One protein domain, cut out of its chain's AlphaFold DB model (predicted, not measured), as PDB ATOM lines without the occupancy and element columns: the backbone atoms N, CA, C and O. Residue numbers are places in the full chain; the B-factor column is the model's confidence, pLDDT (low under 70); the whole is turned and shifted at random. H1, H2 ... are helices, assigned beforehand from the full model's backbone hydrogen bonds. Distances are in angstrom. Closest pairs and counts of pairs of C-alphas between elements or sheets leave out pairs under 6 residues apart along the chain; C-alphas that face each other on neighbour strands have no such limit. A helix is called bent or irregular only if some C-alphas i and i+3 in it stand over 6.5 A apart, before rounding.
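This is residues 46 to 95 and 125 to 214 of the 892 residues of an uncharacterized protein of Leptomonas pyrrhocoris (UniProt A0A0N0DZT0). Four helices, H4 to H7, run up and down side by side as a bundle, with H8 packed on H7 at one end of it. The hairpin of H1 and H2 crosses one side of the bundle, and H3 follows it at the far end of the longest axis from H8. The printed part has 140 residues, with eight named helices, H1 to H8 in that order, and no named strand; the class is all helix. The whole is compact, with a radius of gyration of the C-alphas of 15.3 A, but elongated in outline, spanning 51 by 32 by 26 A.

H1, residues 54 to 62, begins at C-alpha 54 at (-141.700, 76.620, 64.191). H2 takes residues 72 to 86 and is 20.3 A long; H3 takes residues 88 to 95. After the cut come H4, residues 127 to 139, 18.2 A, with C-alpha 127 at (-147.170, 93.410, 59.080), and H5, residues 146 to 158, 18.7 A. H6 spans residues 162 to 175, 20.1 A, and H7 residues 180 to 197, 25.5 A. H7 has a kink of 32 degrees near residue 190 and is only just irregular: C-alphas 189 and 192 are 6.7 A apart. H8, residues 200 to 211, ends at C-alpha 211 at (-154.753, 91.826, 86.629).

In the up-and-down bundle, each helix runs against the one before it. H4 and H5 are close but not clearly touching, with C-alphas 134 and 152 closest at 7.2 A. H5 and H6 form a hairpin and touch at a shallow tilt of 9 degrees, closest at Tyr 156 and Ala 165, 5.0 A between C-alphas. H7 touches H5 with residues 186 to 193 alone, closest at the C-alphas of Cys 157 and Val 193, 6.3 A. H7 and H8 form a hairpin; their closest C-alphas, Gln 184 and Leu 210, are 5.8 A apart. H1 touches H5 about perpendicular, at 73 degrees, with the C-alphas of Leu 58 and Ser 147 closest at 5.7 A. H1 and H2 are a hairpin, closest at the C-alphas of Trp 54 and Val 78, 6.1 A. H2 and H3 only just touch, only at the corner, with 3 pairs of C-alphas within 8 A, the closest being Glu 84 and Ala 90 at 5.6 A. Every O i to N i+4 pair is within hydrogen-bond range in H1 to H6 and H8; in H7 it is 12 of 14.

The C-alphas farthest apart are those of Ser 95 and Ser 214, 55.1 A. Residues 96 to 124 are not printed, and C-alphas 95 and 125 are 20.7 A apart across the cut. Of the links printed whole, none is long. The mean pLDDT of the printed part is 74.2; 39 residues are under 70, among them 61 to 76 and 85 to 95.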
ATOM      1  N   VAL A  46    -130.811  77.091  71.420       61.62
ATOM      2  CA  VAL A  46    -130.842  76.502  70.079       61.62
ATOM      3  C   VAL A  46    -132.302  76.303  69.708       61.62
ATOM      4  O   VAL A  46    -132.986  75.453  70.279       61.62
ATOM      5  N   LEU A  47    -132.777  77.138  68.791       68.19
ATOM      6  CA  LEU A  47    -134.086  76.986  68.179       68.19
ATOM      7  C   LEU A  47    -133.983  75.974  67.035       68.19
ATOM      8  O   LEU A  47    -133.039  76.068  66.253       68.19
ATOM      9  N   PRO A  48    -134.919  75.019  66.908       67.81
ATOM     10  CA  PRO A  48    -134.938  74.042  65.819       67.81
ATOM     11  C   PRO A  48    -135.405  74.656  64.478       67.81
ATOM     12  O   PRO A  48    -136.279  74.100  63.813       67.81
ATOM     13  N   LEU A  49    -134.818  75.793  64.081       66.62
ATOM     14  CA  LEU A  49    -135.095  76.489  62.816       66.62
ATOM     15  C   LEU A  49    -134.668  75.646  61.605       66.62
ATOM     16  O   LEU A  49    -135.404  75.571  60.635       66.62
ATOM     17  N   ASP A  50    -133.561  74.902  61.712       66.00
ATOM     18  CA  ASP A  50    -133.061  74.018  60.641       66.00
ATOM     19  C   ASP A  50    -134.033  72.875  60.286       66.00
ATOM     20  O   ASP A  50    -133.913  72.242  59.243       66.00
ATOM     21  N   SER A  51    -134.980  72.573  61.181       67.25
ATOM     22  CA  SER A  51    -136.017  71.556  60.963       67.25
ATOM     23  C   SER A  51    -137.368  72.145  60.547       67.25
ATOM     24  O   SER A  51    -138.345  71.404  60.466       67.25
ATOM     25  N   HIS A  52    -137.440  73.471  60.367       69.06
ATOM     26  CA  HIS A  52    -138.655  74.252  60.088       69.06
ATOM     27  C   HIS A  52    -139.829  73.958  61.040       69.06
ATOM     28  O   HIS A  52    -141.001  74.178  60.720       69.06
ATOM     29  N   ASN A  53    -139.530  73.447  62.241       73.31
ATOM     30  CA  ASN A  53    -140.520  73.123  63.262       73.31
ATOM     31  C   ASN A  53    -140.765  74.344  64.150       73.31
ATOM     32  O   ASN A  53    -140.388  74.403  65.326       73.31
ATOM     33  N   TRP A  54    -141.402  75.345  63.552       73.50
ATOM     34  CA  TRP A  54    -141.700  76.620  64.191       73.50
ATOM     35  C   TRP A  54    -142.552  76.464  65.458       73.50
ATOM     36  O   TRP A  54    -142.308  77.157  66.447       73.50
ATOM     37  N   MET A  55    -143.485  75.502  65.490       70.06
ATOM     38  CA  MET A  55    -144.296  75.202  66.678       70.06
ATOM     39  C   MET A  55    -143.407  74.883  67.881       70.06
ATOM     40  O   MET A  55    -143.588  75.444  68.967       70.06
ATOM     41  N   ARG A  56    -142.397  74.030  67.679       72.25
ATOM     42  CA  ARG A  56    -141.460  73.645  68.732       72.25
ATOM     43  C   ARG A  56    -140.507  74.781  69.094       72.25
ATOM     44  O   ARG A  56    -140.211  74.964  70.274       72.25
ATOM     45  N   SER A  57    -140.078  75.579  68.118       74.19
ATOM     46  CA  SER A  57    -139.285  76.791  68.362       74.19
ATOM     47  C   SER A  57    -140.020  77.783  69.273       74.19
ATOM     48  O   SER A  57    -139.432  78.294  70.228       74.19
ATOM     49  N   LEU A  58    -141.327  77.986  69.067       73.38
ATOM     50  CA  LEU A  58    -142.159  78.843  69.919       73.38
ATOM     51  C   LEU A  58    -142.395  78.256  71.318       73.38
ATOM     52  O   LEU A  58    -142.424  78.993  72.306       73.38
ATOM     53  N   GLU A  59    -142.536  76.935  71.441       74.88
ATOM     54  CA  GLU A  59    -142.602  76.260  72.747       74.88
ATOM     55  C   GLU A  59    -141.308  76.439  73.548       74.88
ATOM     56  O   GLU A  59    -141.353  76.749  74.742       74.88
ATOM     57  N   VAL A  60    -140.153  76.294  72.889       71.00
ATOM     58  CA  VAL A  60    -138.833  76.507  73.498       71.00
ATOM     59  C   VAL A  60    -138.662  77.969  73.909       71.00
ATOM     60  O   VAL A  60    -138.209  78.222  75.026       71.00
ATOM     61  N   LEU A  61    -139.091  78.931  73.084       69.88
ATOM     62  CA  LEU A  61    -139.044  80.363  73.417       69.88
ATOM     63  C   LEU A  61    -139.909  80.730  74.626       69.88
ATOM     64  O   LEU A  61    -139.507  81.554  75.452       69.88
ATOM     65  N   ASN A  62    -141.081  80.108  74.757       67.31
ATOM     66  CA  ASN A  62    -142.025  80.401  75.834       67.31
ATOM     67  C   ASN A  62    -141.787  79.568  77.109       67.31
ATOM     68  O   ASN A  62    -142.386  79.838  78.159       67.31
ATOM     69  N   ALA A  63    -140.867  78.602  77.072       65.38
ATOM     70  CA  ALA A  63    -140.516  77.792  78.228       65.38
ATOM     71  C   ALA A  63    -139.833  78.602  79.348       65.38
ATOM     72  O   ALA A  63    -139.014  79.495  79.128       65.38
ATOM     73  N   ARG A  64    -140.117  78.244  80.610       56.25
ATOM     74  CA  ARG A  64    -139.580  78.948  81.795       56.25
ATOM     75  C   ARG A  64    -138.050  78.989  81.845       56.25
ATOM     76  O   ARG A  64    -137.498  79.973  82.332       56.25
ATOM     77  N   TYR A  65    -137.376  77.953  81.345       56.97
ATOM     78  CA  TYR A  65    -135.913  77.877  81.330       56.97
ATOM     79  C   TYR A  65    -135.270  78.791  80.272       56.97
ATOM     80  O   TYR A  65    -134.129  79.203  80.454       56.97
ATOM     81  N   ALA A  66    -136.004  79.159  79.216       58.53
ATOM     82  CA  ALA A  66    -135.542  80.033  78.138       58.53
ATOM     83  C   ALA A  66    -135.677  81.534  78.462       58.53
ATOM     84  O   ALA A  66    -135.029  82.373  77.839       58.53
ATOM     85  N   ARG A  67    -136.470  81.890  79.487       57.22
ATOM     86  CA  ARG A  67    -136.829  83.283  79.829       57.22
ATOM     87  C   ARG A  67    -135.648  84.227  80.058       57.22
ATOM     88  O   ARG A  67    -135.810  85.425  79.862       57.22
ATOM     89  N   ARG A  68    -134.494  83.717  80.501       47.19
ATOM     90  CA  ARG A  68    -133.297  84.527  80.802       47.19
ATOM     91  C   ARG A  68    -132.337  84.709  79.616       47.19
ATOM     92  O   ARG A  68    -131.406  85.488  79.754       47.19
ATOM     93  N   GLY A  69    -132.539  83.992  78.507       53.25
ATOM     94  CA  GLY A  69    -131.644  84.002  77.336       53.25
ATOM     95  C   GLY A  69    -132.349  84.275  76.005       53.25
ATOM     96  O   GLY A  69    -131.749  84.109  74.948       53.25
ATOM     97  N   ARG A  70    -133.633  84.652  76.033       64.31
ATOM     98  CA  ARG A  70    -134.384  85.041  74.834       64.31
ATOM     99  C   ARG A  70    -134.042  86.477  74.428       64.31
ATOM    100  O   ARG A  70    -134.066  87.365  75.276       64.31
ATOM    101  N   THR A  71    -133.777  86.694  73.146       59.78
ATOM    102  CA  THR A  71    -133.653  88.015  72.520       59.78
ATOM    103  C   THR A  71    -134.814  88.209  71.535       59.78
ATOM    104  O   THR A  71    -135.409  87.219  71.096       59.78
ATOM    105  N   PRO A  72    -135.179  89.454  71.179       57.78
ATOM    106  CA  PRO A  72    -136.166  89.719  70.126       57.78
ATOM    107  C   PRO A  72    -135.790  89.077  68.796       57.78
ATOM    108  O   PRO A  72    -136.662  88.584  68.091       57.78
ATOM    109  N   GLU A  73    -134.493  89.012  68.500       63.78
ATOM    110  CA  GLU A  73    -133.943  88.365  67.309       63.78
ATOM    111  C   GLU A  73    -134.347  86.891  67.222       63.78
ATOM    112  O   GLU A  73    -134.657  86.402  66.142       63.78
ATOM    113  N   HIS A  74    -134.432  86.181  68.354       69.19
ATOM    114  CA  HIS A  74    -134.899  84.796  68.368       69.19
ATOM    115  C   HIS A  74    -136.384  84.674  67.992       69.19
ATOM    116  O   HIS A  74    -136.758  83.734  67.298       69.19
ATOM    117  N   TYR A  75    -137.238  85.612  68.420       68.31
ATOM    118  CA  TYR A  75    -138.644  85.633  68.000       68.31
ATOM    119  C   TYR A  75    -138.778  86.044  66.532       68.31
ATOM    120  O   TYR A  75    -139.536  85.419  65.797       68.31
ATOM    121  N   GLN A  76    -138.004  87.037  66.090       68.81
ATOM    122  CA  GLN A  76    -137.954  87.461  64.691       68.81
ATOM    123  C   GLN A  76    -137.476  86.334  63.773       68.81
ATOM    124  O   GLN A  76    -138.048  86.157  62.707       68.81
ATOM    125  N   ALA A  77    -136.486  85.540  64.190       71.44
ATOM    126  CA  ALA A  77    -135.994  84.397  63.427       71.44
ATOM    127  C   ALA A  77    -137.067  83.311  63.252       71.44
ATOM    128  O   ALA A  77    -137.214  82.779  62.159       71.44
ATOM    129  N   VAL A  78    -137.860  83.024  64.294       73.50
ATOM    130  CA  VAL A  78    -138.971  82.060  64.192       73.50
ATOM    131  C   VAL A  78    -140.115  82.607  63.349       73.50
ATOM    132  O   VAL A  78    -140.649  81.882  62.522       73.50
ATOM    133  N   VAL A  79    -140.490  83.877  63.523       72.81
ATOM    134  CA  VAL A  79    -141.534  84.503  62.695       72.81
ATOM    135  C   VAL A  79    -141.096  84.551  61.232       72.81
ATOM    136  O   VAL A  79    -141.894  84.244  60.359       72.81
ATOM    137  N   ARG A  80    -139.825  84.857  60.954       73.31
ATOM    138  CA  ARG A  80    -139.269  84.825  59.600       73.31
ATOM    139  C   ARG A  80    -139.315  83.415  59.005       73.31
ATOM    140  O   ARG A  80    -139.850  83.265  57.919       73.31
ATOM    141  N   ASP A  81    -138.870  82.397  59.743       74.50
ATOM    142  CA  ASP A  81    -138.964  80.988  59.323       74.50
ATOM    143  C   ASP A  81    -140.421  80.568  59.035       74.50
ATOM    144  O   ASP A  81    -140.696  79.921  58.026       74.50
ATOM    145  N   MET A  82    -141.377  81.013  59.861       72.00
ATOM    146  CA  MET A  82    -142.811  80.802  59.632       72.00
ATOM    147  C   MET A  82    -143.320  81.493  58.368       72.00
ATOM    148  O   MET A  82    -144.079  80.897  57.614       72.00
ATOM    149  N   VAL A  83    -142.940  82.746  58.136       69.75
ATOM    150  CA  VAL A  83    -143.386  83.512  56.965       69.75
ATOM    151  C   VAL A  83    -142.787  82.947  55.677       69.75
ATOM    152  O   VAL A  83    -143.507  82.812  54.689       69.75
ATOM    153  N   GLU A  84    -141.504  82.585  55.703       70.69
ATOM    154  CA  GLU A  84    -140.758  82.064  54.553       70.69
ATOM    155  C   GLU A  84    -141.201  80.649  54.154       70.69
ATOM    156  O   GLU A  84    -141.288  80.368  52.962       70.69
ATOM    157  N   HIS A  85    -141.533  79.780  55.118       66.69
ATOM    158  CA  HIS A  85    -141.817  78.360  54.847       66.69
ATOM    159  C   HIS A  85    -143.286  77.953  55.045       66.69
ATOM    160  O   HIS A  85    -143.685  76.891  54.574       66.69
ATOM    161  N   HIS A  86    -144.101  78.769  55.727       63.09
ATOM    162  CA  HIS A  86    -145.497  78.440  56.081       63.09
ATOM    163  C   HIS A  86    -146.499  79.581  55.796       63.09
ATOM    164  O   HIS A  86    -147.706  79.406  55.973       63.09
ATOM    165  N   GLY A  87    -146.032  80.755  55.351       56.94
ATOM    166  CA  GLY A  87    -146.863  81.882  54.909       56.94
ATOM    167  C   GLY A  87    -147.148  81.857  53.401       56.94
ATOM    168  O   GLY A  87    -146.573  81.069  52.660       56.94
ATOM    169  N   ALA A  88    -148.004  82.761  52.907       51.56
ATOM    170  CA  ALA A  88    -148.302  82.898  51.469       51.56
ATOM    171  C   ALA A  88    -147.053  83.170  50.584       51.56
ATOM    172  O   ALA A  88    -147.075  82.935  49.379       51.56
ATOM    173  N   TYR A  89    -145.934  83.605  51.178       45.34
ATOM    174  CA  TYR A  89    -144.636  83.737  50.504       45.34
ATOM    175  C   TYR A  89    -143.988  82.391  50.130       45.34
ATOM    176  O   TYR A  89    -143.223  82.340  49.165       45.34
ATOM    177  N   ALA A  90    -144.328  81.297  50.818       44.78
ATOM    178  CA  ALA A  90    -143.897  79.947  50.451       44.78
ATOM    179  C   ALA A  90    -144.621  79.457  49.184       44.78
ATOM    180  O   ALA A  90    -144.010  78.854  48.306       44.78
ATOM    181  N   GLU A  91    -145.907  79.793  49.033       43.62
ATOM    182  CA  GLU A  91    -146.676  79.482  47.822       43.62
ATOM    183  C   GLU A  91    -146.204  80.321  46.629       43.62
ATOM    184  O   GLU A  91    -146.068  79.783  45.532       43.62
ATOM    185  N   LEU A  92    -145.852  81.598  46.836       41.84
ATOM    186  CA  LEU A  92    -145.247  82.452  45.804       41.84
ATOM    187  C   LEU A  92    -143.843  81.977  45.402       41.84
ATOM    188  O   LEU A  92    -143.542  81.906  44.217       41.84
ATOM    189  N   THR A  93    -142.977  81.588  46.336       40.16
ATOM    190  CA  THR A  93    -141.627  81.098  45.986       40.16
ATOM    191  C   THR A  93    -141.639  79.693  45.374       40.16
ATOM    192  O   THR A  93    -140.850  79.433  44.466       40.16
ATOM    193  N   ALA A  94    -142.579  78.822  45.758       37.22
ATOM    194  CA  ALA A  94    -142.774  77.522  45.111       37.22
ATOM    195  C   ALA A  94    -143.344  77.648  43.685       37.22
ATOM    196  O   ALA A  94    -142.942  76.902  42.790       37.22
ATOM    197  N   SER A  95    -144.223  78.627  43.439       35.69
ATOM    198  CA  SER A  95    -144.821  78.861  42.114       35.69
ATOM    199  C   SER A  95    -143.989  79.758  41.181       35.69
ATOM    200  O   SER A  95    -144.222  79.747  39.976       35.69
ATOM    201  N   ASP A 125    -142.833  95.891  56.071       59.78
ATOM    202  CA  ASP A 125    -142.801  94.650  55.276       59.78
ATOM    203  C   ASP A 125    -143.262  93.401  56.051       59.78
ATOM    204  O   ASP A 125    -143.627  92.389  55.454       59.78
ATOM    205  N   VAL A 126    -143.275  93.448  57.389       68.00
ATOM    206  CA  VAL A 126    -143.568  92.275  58.238       68.00
ATOM    207  C   VAL A 126    -145.047  92.203  58.648       68.00
ATOM    208  O   VAL A 126    -145.560  91.115  58.909       68.00
ATOM    209  N   LEU A 127    -145.761  93.335  58.667       75.38
ATOM    210  CA  LEU A 127    -147.170  93.410  59.080       75.38
ATOM    211  C   LEU A 127    -148.107  92.520  58.239       75.38
ATOM    212  O   LEU A 127    -148.785  91.689  58.843       75.38
ATOM    213  N   PRO A 128    -148.085  92.563  56.887       76.25
ATOM    214  CA  PRO A 128    -148.971  91.724  56.071       76.25
ATOM    215  C   PRO A 128    -148.747  90.225  56.300       76.25
ATOM    216  O   PRO A 128    -149.667  89.413  56.206       76.25
ATOM    217  N   ALA A 129    -147.509  89.850  56.622       71.75
ATOM    218  CA  ALA A 129    -147.145  88.474  56.896       71.75
ATOM    219  C   ALA A 129    -147.658  88.006  58.270       71.75
ATOM    220  O   ALA A 129    -148.153  86.885  58.392       71.75
ATOM    221  N   ILE A 130    -147.597  88.865  59.294       79.69
ATOM    222  CA  ILE A 130    -148.163  88.580  60.621       79.69
ATOM    223  C   ILE A 130    -149.701  88.558  60.561       79.69
ATOM    224  O   ILE A 130    -150.310  87.698  61.199       79.69
ATOM    225  N   ASP A 131    -150.325  89.442  59.778       82.25
ATOM    226  CA  ASP A 131    -151.776  89.453  59.550       82.25
ATOM    227  C   ASP A 131    -152.236  88.153  58.876       82.25
ATOM    228  O   ASP A 131    -153.125  87.474  59.388       82.25
ATOM    229  N   SER A 132    -151.553  87.728  57.806       80.25
ATOM    230  CA  SER A 132    -151.831  86.444  57.148       80.25
ATOM    231  C   SER A 132    -151.675  85.262  58.111       80.25
ATOM    232  O   SER A 132    -152.536  84.384  58.156       80.25
ATOM    233  N   LEU A 133    -150.618  85.242  58.931       80.56
ATOM    234  CA  LEU A 133    -150.416  84.189  59.930       80.56
ATOM    235  C   LEU A 133    -151.513  84.177  61.002       80.56
ATOM    236  O   LEU A 133    -151.955  83.098  61.398       80.56
ATOM    237  N   ARG A 134    -151.966  85.348  61.466       86.00
ATOM    238  CA  ARG A 134    -153.089  85.470  62.406       86.00
ATOM    239  C   ARG A 134    -154.362  84.897  61.796       86.00
ATOM    240  O   ARG A 134    -155.012  84.070  62.434       86.00
ATOM    241  N   ASP A 135    -154.701  85.317  60.583       85.44
ATOM    242  CA  ASP A 135    -155.960  84.952  59.937       85.44
ATOM    243  C   ASP A 135    -156.000  83.449  59.630       85.44
ATOM    244  O   ASP A 135    -156.976  82.779  59.965       85.44
ATOM    245  N   LYS A 136    -154.891  82.878  59.139       78.94
ATOM    246  CA  LYS A 136    -154.744  81.429  58.929       78.94
ATOM    247  C   LYS A 136    -154.792  80.630  60.236       78.94
ATOM    248  O   LYS A 136    -155.413  79.567  60.298       78.94
ATOM    249  N   ALA A 137    -154.173  81.136  61.306       82.44
ATOM    250  CA  ALA A 137    -154.245  80.510  62.626       82.44
ATOM    251  C   ALA A 137    -155.668  80.554  63.212       82.44
ATOM    252  O   ALA A 137    -156.076  79.613  63.899       82.44
ATOM    253  N   TYR A 138    -156.430  81.618  62.934       84.69
ATOM    254  CA  TYR A 138    -157.824  81.754  63.353       84.69
ATOM    255  C   TYR A 138    -158.761  80.842  62.548       84.69
ATOM    256  O   TYR A 138    -159.553  80.110  63.147       84.69
ATOM    257  N   ALA A 139    -158.610  80.823  61.218       83.69
ATOM    258  CA  ALA A 139    -159.330  79.939  60.298       83.69
ATOM    259  C   ALA A 139    -159.036  78.448  60.554       83.69
ATOM    260  O   ALA A 139    -159.861  77.587  60.254       83.69
ATOM    261  N   GLY A 140    -157.895  78.139  61.179       78.88
ATOM    262  CA  GLY A 140    -157.476  76.775  61.503       78.88
ATOM    263  C   GLY A 140    -156.717  76.074  60.377       78.88
ATOM    264  O   GLY A 140    -156.526  74.865  60.453       78.88
ATOM    265  N   GLU A 141    -156.270  76.821  59.365       77.81
ATOM    266  CA  GLU A 141    -155.439  76.321  58.259       77.81
ATOM    267  C   GLU A 141    -154.036  75.921  58.736       77.81
ATOM    268  O   GLU A 141    -153.409  75.023  58.181       77.81
ATOM    269  N   ILE A 142    -153.555  76.570  59.801       76.19
ATOM    270  CA  ILE A 142    -152.265  76.293  60.433       76.19
ATOM    271  C   ILE A 142    -152.509  75.684  61.826       76.19
ATOM    272  O   ILE A 142    -153.359  76.192  62.571       76.19
ATOM    273  N   PRO A 143    -151.758  74.636  62.232       72.88
ATOM    274  CA  PRO A 143    -151.853  74.069  63.576       72.88
ATOM    275  C   PRO A 143    -151.473  75.120  64.622       72.88
ATOM    276  O   PRO A 143    -150.311  75.471  64.800       72.88
ATOM    277  N   SER A 144    -152.467  75.661  65.316       73.44
ATOM    278  CA  SER A 144    -152.263  76.721  66.297       73.44
ATOM    279  C   SER A 144    -151.935  76.139  67.673       73.44
ATOM    280  O   SER A 144    -152.537  75.172  68.125       73.44
ATOM    281  N   ASN A 145    -150.971  76.753  68.360       79.50
ATOM    282  CA  ASN A 145    -150.592  76.416  69.732       79.50
ATOM    283  C   ASN A 145    -150.737  77.644  70.632       79.50
ATOM    284  O   ASN A 145    -150.681  78.785  70.171       79.50
ATOM    285  N   ALA A 146    -150.853  77.429  71.944       77.06
ATOM    286  CA  ALA A 146    -150.937  78.532  72.901       77.06
ATOM    287  C   ALA A 146    -149.727  79.487  72.815       77.06
ATOM    288  O   ALA A 146    -149.860  80.690  73.021       77.06
ATOM    289  N   SER A 147    -148.552  78.953  72.474       78.44
ATOM    290  CA  SER A 147    -147.320  79.711  72.256       78.44
ATOM    291  C   SER A 147    -147.388  80.641  71.041       78.44
ATOM    292  O   SER A 147    -146.855  81.745  71.119       78.44
ATOM    293  N   LEU A 148    -148.069  80.231  69.966       81.94
ATOM    294  CA  LEU A 148    -148.257  81.033  68.755       81.94
ATOM    295  C   LEU A 148    -149.048  82.304  69.050       81.94
ATOM    296  O   LEU A 148    -148.591  83.396  68.733       81.94
ATOM    297  N   TRP A 149    -150.186  82.176  69.730       84.12
ATOM    298  CA  TRP A 149    -151.034  83.317  70.075       84.12
ATOM    299  C   TRP A 149    -150.344  84.321  71.004       84.12
ATOM    300  O   TRP A 149    -150.468  85.525  70.804       84.12
ATOM    301  N   VAL A 150    -149.562  83.844  71.980       83.50
ATOM    302  CA  VAL A 150    -148.746  84.721  72.841       83.50
ATOM    303  C   VAL A 150    -147.707  85.486  72.014       83.50
ATOM    304  O   VAL A 150    -147.485  86.671  72.252       83.50
ATOM    305  N   THR A 151    -147.082  84.829  71.033       81.19
ATOM    306  CA  THR A 151    -146.084  85.454  70.157       81.19
ATOM    307  C   THR A 151    -146.704  86.437  69.166       81.19
ATOM    308  O   THR A 151    -146.110  87.486  68.940       81.19
ATOM    309  N   LEU A 152    -147.896  86.158  68.632       82.50
ATOM    310  CA  LEU A 152    -148.636  87.097  67.783       82.50
ATOM    311  C   LEU A 152    -149.010  88.363  68.560       82.50
ATOM    312  O   LEU A 152    -148.693  89.461  68.114       82.50
ATOM    313  N   VAL A 153    -149.588  88.221  69.759       85.50
ATOM    314  CA  VAL A 153    -149.905  89.371  70.627       85.50
ATOM    315  C   VAL A 153    -148.645  90.167  70.964       85.50
ATOM    316  O   VAL A 153    -148.639  91.391  70.858       85.50
ATOM    317  N   TRP A 154    -147.544  89.490  71.303       83.88
ATOM    318  CA  TRP A 154    -146.261  90.156  71.520       83.88
ATOM    319  C   TRP A 154    -145.780  90.915  70.274       83.88
ATOM    320  O   TRP A 154    -145.352  92.061  70.402       83.88
ATOM    321  N   ALA A 155    -145.886  90.324  69.082       78.31
ATOM    322  CA  ALA A 155    -145.470  90.956  67.836       78.31
ATOM    323  C   ALA A 155    -146.265  92.247  67.569       78.31
ATOM    324  O   ALA A 155    -145.658  93.297  67.356       78.31
ATOM    325  N   TYR A 156    -147.595  92.224  67.697       82.44
ATOM    326  CA  TYR A 156    -148.412  93.437  67.545       82.44
ATOM    327  C   TYR A 156    -148.117  94.495  68.621       82.44
ATOM    328  O   TYR A 156    -148.032  95.683  68.305       82.44
ATOM    329  N   CYS A 157    -147.849  94.082  69.868       81.38
ATOM    330  CA  CYS A 157    -147.382  94.990  70.919       81.38
ATOM    331  C   CYS A 157    -146.041  95.656  70.565       81.38
ATOM    332  O   CYS A 157    -145.859  96.849  70.815       81.38
ATOM    333  N   THR A 158    -145.092  94.913  69.981       78.50
ATOM    334  CA  THR A 158    -143.792  95.473  69.562       78.50
ATOM    335  C   THR A 158    -143.915  96.423  68.376       78.50
ATOM    336  O   THR A 158    -143.198  97.418  68.323       78.50
ATOM    337  N   LEU A 159    -144.867  96.162  67.479       80.00
ATOM    338  CA  LEU A 159    -145.162  96.992  66.311       80.00
ATOM    339  C   LEU A 159    -146.024  98.218  66.645       80.00
ATOM    340  O   LEU A 159    -146.388  98.961  65.740       80.00
ATOM    341  N   GLN A 160    -146.328  98.453  67.928       81.25
ATOM    342  CA  GLN A 160    -147.146  99.577  68.397       81.25
ATOM    343  C   GLN A 160    -148.543  99.620  67.746       81.25
ATOM    344  O   GLN A 160    -149.072 100.702  67.514       81.25
ATOM    345  N   GLN A 161    -149.145  98.451  67.482       83.00
ATOM    346  CA  GLN A 161    -150.501  98.306  66.932       83.00
ATOM    347  C   GLN A 161    -151.478  97.841  68.034       83.00
ATOM    348  O   GLN A 161    -151.737  96.642  68.151       83.00
ATOM    349  N   PRO A 162    -151.998  98.753  68.883       83.25
ATOM    350  CA  PRO A 162    -152.770  98.403  70.082       83.25
ATOM    351  C   PRO A 162    -154.085  97.680  69.767       83.25
ATOM    352  O   PRO A 162    -154.391  96.671  70.396       83.25
ATOM    353  N   GLN A 163    -154.833  98.163  68.771       85.19
ATOM    354  CA  GLN A 163    -156.146  97.623  68.412       85.19
ATOM    355  C   GLN A 163    -156.034  96.211  67.840       85.19
ATOM    356  O   GLN A 163    -156.690  95.283  68.303       85.19
ATOM    357  N   VAL A 164    -155.085  96.005  66.928       86.56
ATOM    358  CA  VAL A 164    -154.828  94.678  66.358       86.56
ATOM    359  C   VAL A 164    -154.307  93.706  67.429       86.56
ATOM    360  O   VAL A 164    -154.665  92.527  67.445       86.56
ATOM    361  N   ALA A 165    -153.502  94.189  68.383       86.00
ATOM    362  CA  ALA A 165    -153.056  93.387  69.523       86.00
ATOM    363  C   ALA A 165    -154.224  92.964  70.444       86.00
ATOM    364  O   ALA A 165    -154.237  91.840  70.948       86.00
ATOM    365  N   LEU A 166    -155.230  93.824  70.635       87.19
ATOM    366  CA  LEU A 166    -156.461  93.485  71.360       87.19
ATOM    367  C   LEU A 166    -157.324  92.483  70.601       87.19
ATOM    368  O   LEU A 166    -157.757  91.481  71.174       87.19
ATOM    369  N   ASP A 167    -157.532  92.707  69.307       88.50
ATOM    370  CA  ASP A 167    -158.320  91.808  68.467       88.50
ATOM    371  C   ASP A 167    -157.709  90.410  68.441       88.50
ATOM    372  O   ASP A 167    -158.408  89.413  68.624       88.50
ATOM    373  N   THR A 168    -156.385  90.321  68.310       87.81
ATOM    374  CA  THR A 168    -155.660  89.043  68.353       87.81
ATOM    375  C   THR A 168    -155.767  88.353  69.709       87.81
ATOM    376  O   THR A 168    -155.910  87.131  69.760       87.81
ATOM    377  N   PHE A 169    -155.775  89.106  70.811       88.50
ATOM    378  CA  PHE A 169    -156.043  88.565  72.143       88.50
ATOM    379  C   PHE A 169    -157.464  87.989  72.257       88.50
ATOM    380  O   PHE A 169    -157.643  86.868  72.749       88.50
ATOM    381  N   HIS A 170    -158.479  88.696  71.756       88.69
ATOM    382  CA  HIS A 170    -159.860  88.211  71.760       88.69
ATOM    383  C   HIS A 170    -160.063  87.008  70.830       88.69
ATOM    384  O   HIS A 170    -160.721  86.038  71.217       88.69
ATOM    385  N   GLN A 171    -159.469  87.025  69.636       88.38
ATOM    386  CA  GLN A 171    -159.464  85.898  68.700       88.38
ATOM    387  C   GLN A 171    -158.821  84.659  69.330       88.38
ATOM    388  O   GLN A 171    -159.414  83.576  69.301       88.38
ATOM    389  N   ALA A 172    -157.670  84.828  69.987       86.38
ATOM    390  CA  ALA A 172    -157.008  83.762  70.722       86.38
ATOM    391  C   ALA A 172    -157.945  83.181  71.791       86.38
ATOM    392  O   ALA A 172    -158.161  81.968  71.833       86.38
ATOM    393  N   ARG A 173    -158.537  84.037  72.637       87.19
ATOM    394  CA  ARG A 173    -159.428  83.631  73.736       87.19
ATOM    395  C   ARG A 173    -160.670  82.874  73.253       87.19
ATOM    396  O   ARG A 173    -161.140  81.982  73.953       87.19
ATOM    397  N   ARG A 174    -161.196  83.202  72.066       86.06
ATOM    398  CA  ARG A 174    -162.321  82.478  71.446       86.06
ATOM    399  C   ARG A 174    -161.908  81.096  70.938       86.06
ATOM    400  O   ARG A 174    -162.694  80.157  71.031       86.06
ATOM    401  N   ARG A 175    -160.691  80.963  70.400       81.81
ATOM    402  CA  ARG A 175    -160.227  79.735  69.733       81.81
ATOM    403  C   ARG A 175    -159.579  78.723  70.681       81.81
ATOM    404  O   ARG A 175    -159.725  77.521  70.454       81.81
ATOM    405  N   PHE A 176    -158.878  79.185  71.719       80.31
ATOM    406  CA  PHE A 176    -158.123  78.354  72.664       80.31
ATOM    407  C   PHE A 176    -158.549  78.569  74.115       80.31
ATOM    408  O   PHE A 176    -158.705  79.691  74.593       80.31
ATOM    409  N   ARG A 177    -158.626  77.464  74.867       81.56
ATOM    410  CA  ARG A 177    -158.779  77.495  76.327       81.56
ATOM    411  C   ARG A 177    -157.419  77.701  76.990       81.56
ATOM    412  O   ARG A 177    -156.710  76.745  77.295       81.56
ATOM    413  N   PHE A 178    -157.045  78.959  77.192       82.38
ATOM    414  CA  PHE A 178    -155.813  79.315  77.890       82.38
ATOM    415  C   PHE A 178    -155.915  79.114  79.401       82.38
ATOM    416  O   PHE A 178    -156.970  79.288  80.008       82.38
ATOM    417  N   SER A 179    -154.776  78.812  80.027       82.31
ATOM    418  CA  SER A 179    -154.662  78.911  81.481       82.31
ATOM    419  C   SER A 179    -154.742  80.377  81.921       82.31
ATOM    420  O   SER A 179    -154.267  81.265  81.205       82.31
ATOM    421  N   LEU A 180    -155.261  80.632  83.127       78.75
ATOM    422  CA  LEU A 180    -155.330  81.985  83.696       78.75
ATOM    423  C   LEU A 180    -153.954  82.673  83.717       78.75
ATOM    424  O   LEU A 180    -153.854  83.851  83.401       78.75
ATOM    425  N   LEU A 181    -152.882  81.928  84.003       76.25
ATOM    426  CA  LEU A 181    -151.512  82.455  84.005       76.25
ATOM    427  C   LEU A 181    -151.041  82.896  82.611       76.25
ATOM    428  O   LEU A 181    -150.233  83.814  82.495       76.25
ATOM    429  N   THR A 182    -151.514  82.235  81.552       77.56
ATOM    430  CA  THR A 182    -151.191  82.610  80.171       77.56
ATOM    431  C   THR A 182    -151.952  83.867  79.763       77.56
ATOM    432  O   THR A 182    -151.351  84.764  79.182       77.56
ATOM    433  N   LEU A 183    -153.234  83.966  80.129       82.12
ATOM    434  CA  LEU A 183    -154.044  85.168  79.897       82.12
ATOM    435  C   LEU A 183    -153.489  86.376  80.654       82.12
ATOM    436  O   LEU A 183    -153.347  87.441  80.066       82.12
ATOM    437  N   GLN A 184    -153.091  86.188  81.915       81.38
ATOM    438  CA  GLN A 184    -152.401  87.211  82.701       81.38
ATOM    439  C   GLN A 184    -151.120  87.665  82.011       81.38
ATOM    440  O   GLN A 184    -150.917  88.856  81.835       81.38
ATOM    441  N   HIS A 185    -150.292  86.733  81.532       80.31
ATOM    442  CA  HIS A 185    -149.071  87.098  80.820       80.31
ATOM    443  C   HIS A 185    -149.337  87.907  79.540       80.31
ATOM    444  O   HIS A 185    -148.596  88.841  79.248       80.31
ATOM    445  N   MET A 186    -150.380  87.572  78.779       81.06
ATOM    446  CA  MET A 186    -150.768  88.336  77.587       81.06
ATOM    447  C   MET A 186    -151.299  89.727  77.964       81.06
ATOM    448  O   MET A 186    -150.910  90.711  77.340       81.06
ATOM    449  N   ALA A 187    -152.101  89.832  79.027       84.12
ATOM    450  CA  ALA A 187    -152.593  91.106  79.549       84.12
ATOM    451  C   ALA A 187    -151.452  92.006  80.067       84.12
ATOM    452  O   ALA A 187    -151.434  93.199  79.778       84.12
ATOM    453  N   GLU A 188    -150.448  91.436  80.746       82.44
ATOM    454  CA  GLU A 188    -149.230  92.142  81.183       82.44
ATOM    455  C   GLU A 188    -148.444  92.748  80.002       82.44
ATOM    456  O   GLU A 188    -147.806  93.791  80.153       82.44
ATOM    457  N   LEU A 189    -148.467  92.103  78.827       81.25
ATOM    458  CA  LEU A 189    -147.815  92.600  77.608       81.25
ATOM    459  C   LEU A 189    -148.631  93.693  76.905       81.25
ATOM    460  O   LEU A 189    -148.045  94.601  76.315       81.25
ATOM    461  N   LEU A 190    -149.961  93.596  76.952       84.50
ATOM    462  CA  LEU A 190    -150.884  94.523  76.296       84.50
ATOM    463  C   LEU A 190    -151.030  95.839  77.059       84.50
ATOM    464  O   LEU A 190    -150.970  96.906  76.449       84.50
ATOM    465  N   LEU A 191    -151.170  95.777  78.387       84.62
ATOM    466  CA  LEU A 191    -151.511  96.931  79.222       84.62
ATOM    467  C   LEU A 191    -150.610  98.162  78.976       84.62
ATOM    468  O   LEU A 191    -151.147  99.243  78.742       84.62
ATOM    469  N   PRO A 192    -149.264  98.051  78.927       82.06
ATOM    470  CA  PRO A 192    -148.412  99.216  78.691       82.06
ATOM    471  C   PRO A 192    -148.581  99.828  77.297       82.06
ATOM    472  O   PRO A 192    -148.326 101.016  77.129       82.06
ATOM    473  N   VAL A 193    -148.950  99.031  76.289       82.69
ATOM    474  CA  VAL A 193    -149.130  99.502  74.907       82.69
ATOM    475  C   VAL A 193    -150.465 100.230  74.782       82.69
ATOM    476  O   VAL A 193    -150.497 101.346  74.271       82.69
ATOM    477  N   LEU A 194    -151.536  99.667  75.345       82.62
ATOM    478  CA  LEU A 194    -152.858 100.302  75.370       82.62
ATOM    479  C   LEU A 194    -152.833 101.641  76.096       82.62
ATOM    480  O   LEU A 194    -153.301 102.648  75.567       82.62
ATOM    481  N   CYS A 195    -152.178 101.684  77.257       81.62
ATOM    482  CA  CYS A 195    -152.052 102.914  78.022       81.62
ATOM    483  C   CYS A 195    -151.225 103.993  77.300       81.62
ATOM    484  O   CYS A 195    -151.494 105.184  77.453       81.62
ATOM    485  N   ARG A 196    -150.232 103.609  76.483       80.19
ATOM    486  CA  ARG A 196    -149.467 104.570  75.669       80.19
ATOM    487  C   ARG A 196    -150.295 105.152  74.527       80.19
ATOM    488  O   ARG A 196    -150.151 106.339  74.241       80.19
ATOM    489  N   HIS A 197    -151.138 104.351  73.889       79.38
ATOM    490  CA  HIS A 197    -151.961 104.807  72.766       79.38
ATOM    491  C   HIS A 197    -153.276 105.475  73.191       79.38
ATOM    492  O   HIS A 197    -153.983 105.996  72.341       79.38
ATOM    493  N   GLY A 198    -153.562 105.550  74.497       71.25
ATOM    494  CA  GLY A 198    -154.736 106.253  75.027       71.25
ATOM    495  C   GLY A 198    -156.021 105.419  75.032       71.25
ATOM    496  O   GLY A 198    -157.096 105.971  75.231       71.25
ATOM    497  N   GLU A 199    -155.918 104.099  74.862       81.31
ATOM    498  CA  GLU A 199    -157.050 103.163  74.854       81.31
ATOM    499  C   GLU A 199    -157.478 102.804  76.284       81.31
ATOM    500  O   GLU A 199    -157.270 101.685  76.763       81.31
ATOM    501  N   LEU A 200    -158.023 103.790  77.005       80.50
ATOM    502  CA  LEU A 200    -158.305 103.673  78.434       80.50
ATOM    503  C   LEU A 200    -159.338 102.585  78.742       80.50
ATOM    504  O   LEU A 200    -159.101 101.785  79.634       80.50
ATOM    505  N   GLU A 201    -160.454 102.533  78.013       81.94
ATOM    506  CA  GLU A 201    -161.573 101.627  78.318       81.94
ATOM    507  C   GLU A 201    -161.179 100.150  78.180       81.94
ATOM    508  O   GLU A 201    -161.464  99.324  79.053       81.94
ATOM    509  N   ALA A 202    -160.451  99.825  77.111       81.62
ATOM    510  CA  ALA A 202    -159.919  98.486  76.896       81.62
ATOM    511  C   ALA A 202    -158.839  98.133  77.932       81.62
ATOM    512  O   ALA A 202    -158.803  97.008  78.435       81.62
ATOM    513  N   ALA A 203    -157.982  99.094  78.298       82.62
ATOM    514  CA  ALA A 203    -156.966  98.905  79.328       82.62
ATOM    515  C   ALA A 203    -157.578  98.683  80.722       82.62
ATOM    516  O   ALA A 203    -157.116  97.804  81.453       82.62
ATOM    517  N   THR A 204    -158.631  99.427  81.082       83.00
ATOM    518  CA  THR A 204    -159.344  99.266  82.358       83.00
ATOM    519  C   THR A 204    -160.070  97.932  82.422       83.00
ATOM    520  O   THR A 204    -159.913  97.219  83.408       83.00
ATOM    521  N   ALA A 205    -160.762  97.534  81.349       83.25
ATOM    522  CA  ALA A 205    -161.452  96.247  81.291       83.25
ATOM    523  C   ALA A 205    -160.473  95.068  81.431       83.25
ATOM    524  O   ALA A 205    -160.714  94.144  82.206       83.25
ATOM    525  N   LEU A 206    -159.326  95.116  80.738       82.69
ATOM    526  CA  LEU A 206    -158.283  94.092  80.864       82.69
ATOM    527  C   LEU A 206    -157.652  94.056  82.257       82.69
ATOM    528  O   LEU A 206    -157.320  92.975  82.757       82.69
ATOM    529  N   TYR A 207    -157.459  95.221  82.876       81.56
ATOM    530  CA  TYR A 207    -156.913  95.307  84.222       81.56
ATOM    531  C   TYR A 207    -157.882  94.721  85.255       81.56
ATOM    532  O   TYR A 207    -157.475  93.846  86.019       81.56
ATOM    533  N   GLU A 208    -159.154  95.117  85.234       82.81
ATOM    534  CA  GLU A 208    -160.191  94.618  86.150       82.81
ATOM    535  C   GLU A 208    -160.446  93.113  85.978       82.81
ATOM    536  O   GLU A 208    -160.548  92.381  86.961       82.81
ATOM    537  N   GLU A 209    -160.484  92.617  84.738       82.31
ATOM    538  CA  GLU A 209    -160.794  91.212  84.464       82.31
ATOM    539  C   GLU A 209    -159.650  90.254  84.850       82.31
ATOM    540  O   GLU A 209    -159.898  89.143  85.333       82.31
ATOM    541  N   LEU A 210    -158.387  90.639  84.615       76.38
ATOM    542  CA  LEU A 210    -157.263  89.689  84.634       76.38
ATOM    543  C   LEU A 210    -156.133  90.045  85.605       76.38
ATOM    544  O   LEU A 210    -155.432  89.132  86.063       76.38
ATOM    545  N   LEU A 211    -155.937  91.331  85.915       74.25
ATOM    546  CA  LEU A 211    -154.753  91.826  86.629       74.25
ATOM    547  C   LEU A 211    -155.059  92.376  88.028       74.25
ATOM    548  O   LEU A 211    -154.159  92.378  88.868       74.25
ATOM    549  N   GLN A 212    -156.302  92.777  88.312       75.38
ATOM    550  CA  GLN A 212    -156.673  93.329  89.609       75.38
ATOM    551  C   GLN A 212    -156.520  92.266  90.717       75.38
ATOM    552  O   GLN A 212    -157.031  91.138  90.605       75.38
ATOM    553  N   PRO A 213    -155.816  92.581  91.821       60.94
ATOM    554  CA  PRO A 213    -155.809  91.721  92.992       60.94
ATOM    555  C   PRO A 213    -157.228  91.708  93.573       60.94
ATOM    556  O   PRO A 213    -157.727  92.728  94.035       60.94
ATOM    557  N   SER A 214    -157.906  90.559  93.517       50.97
ATOM    558  CA  SER A 214    -159.253  90.411  94.068       50.97
ATOM    559  C   SER A 214    -159.189  90.592  95.583       50.97
ATOM    560  O   SER A 214    -158.769  89.675  96.294       50.97
TER     561      SER A 214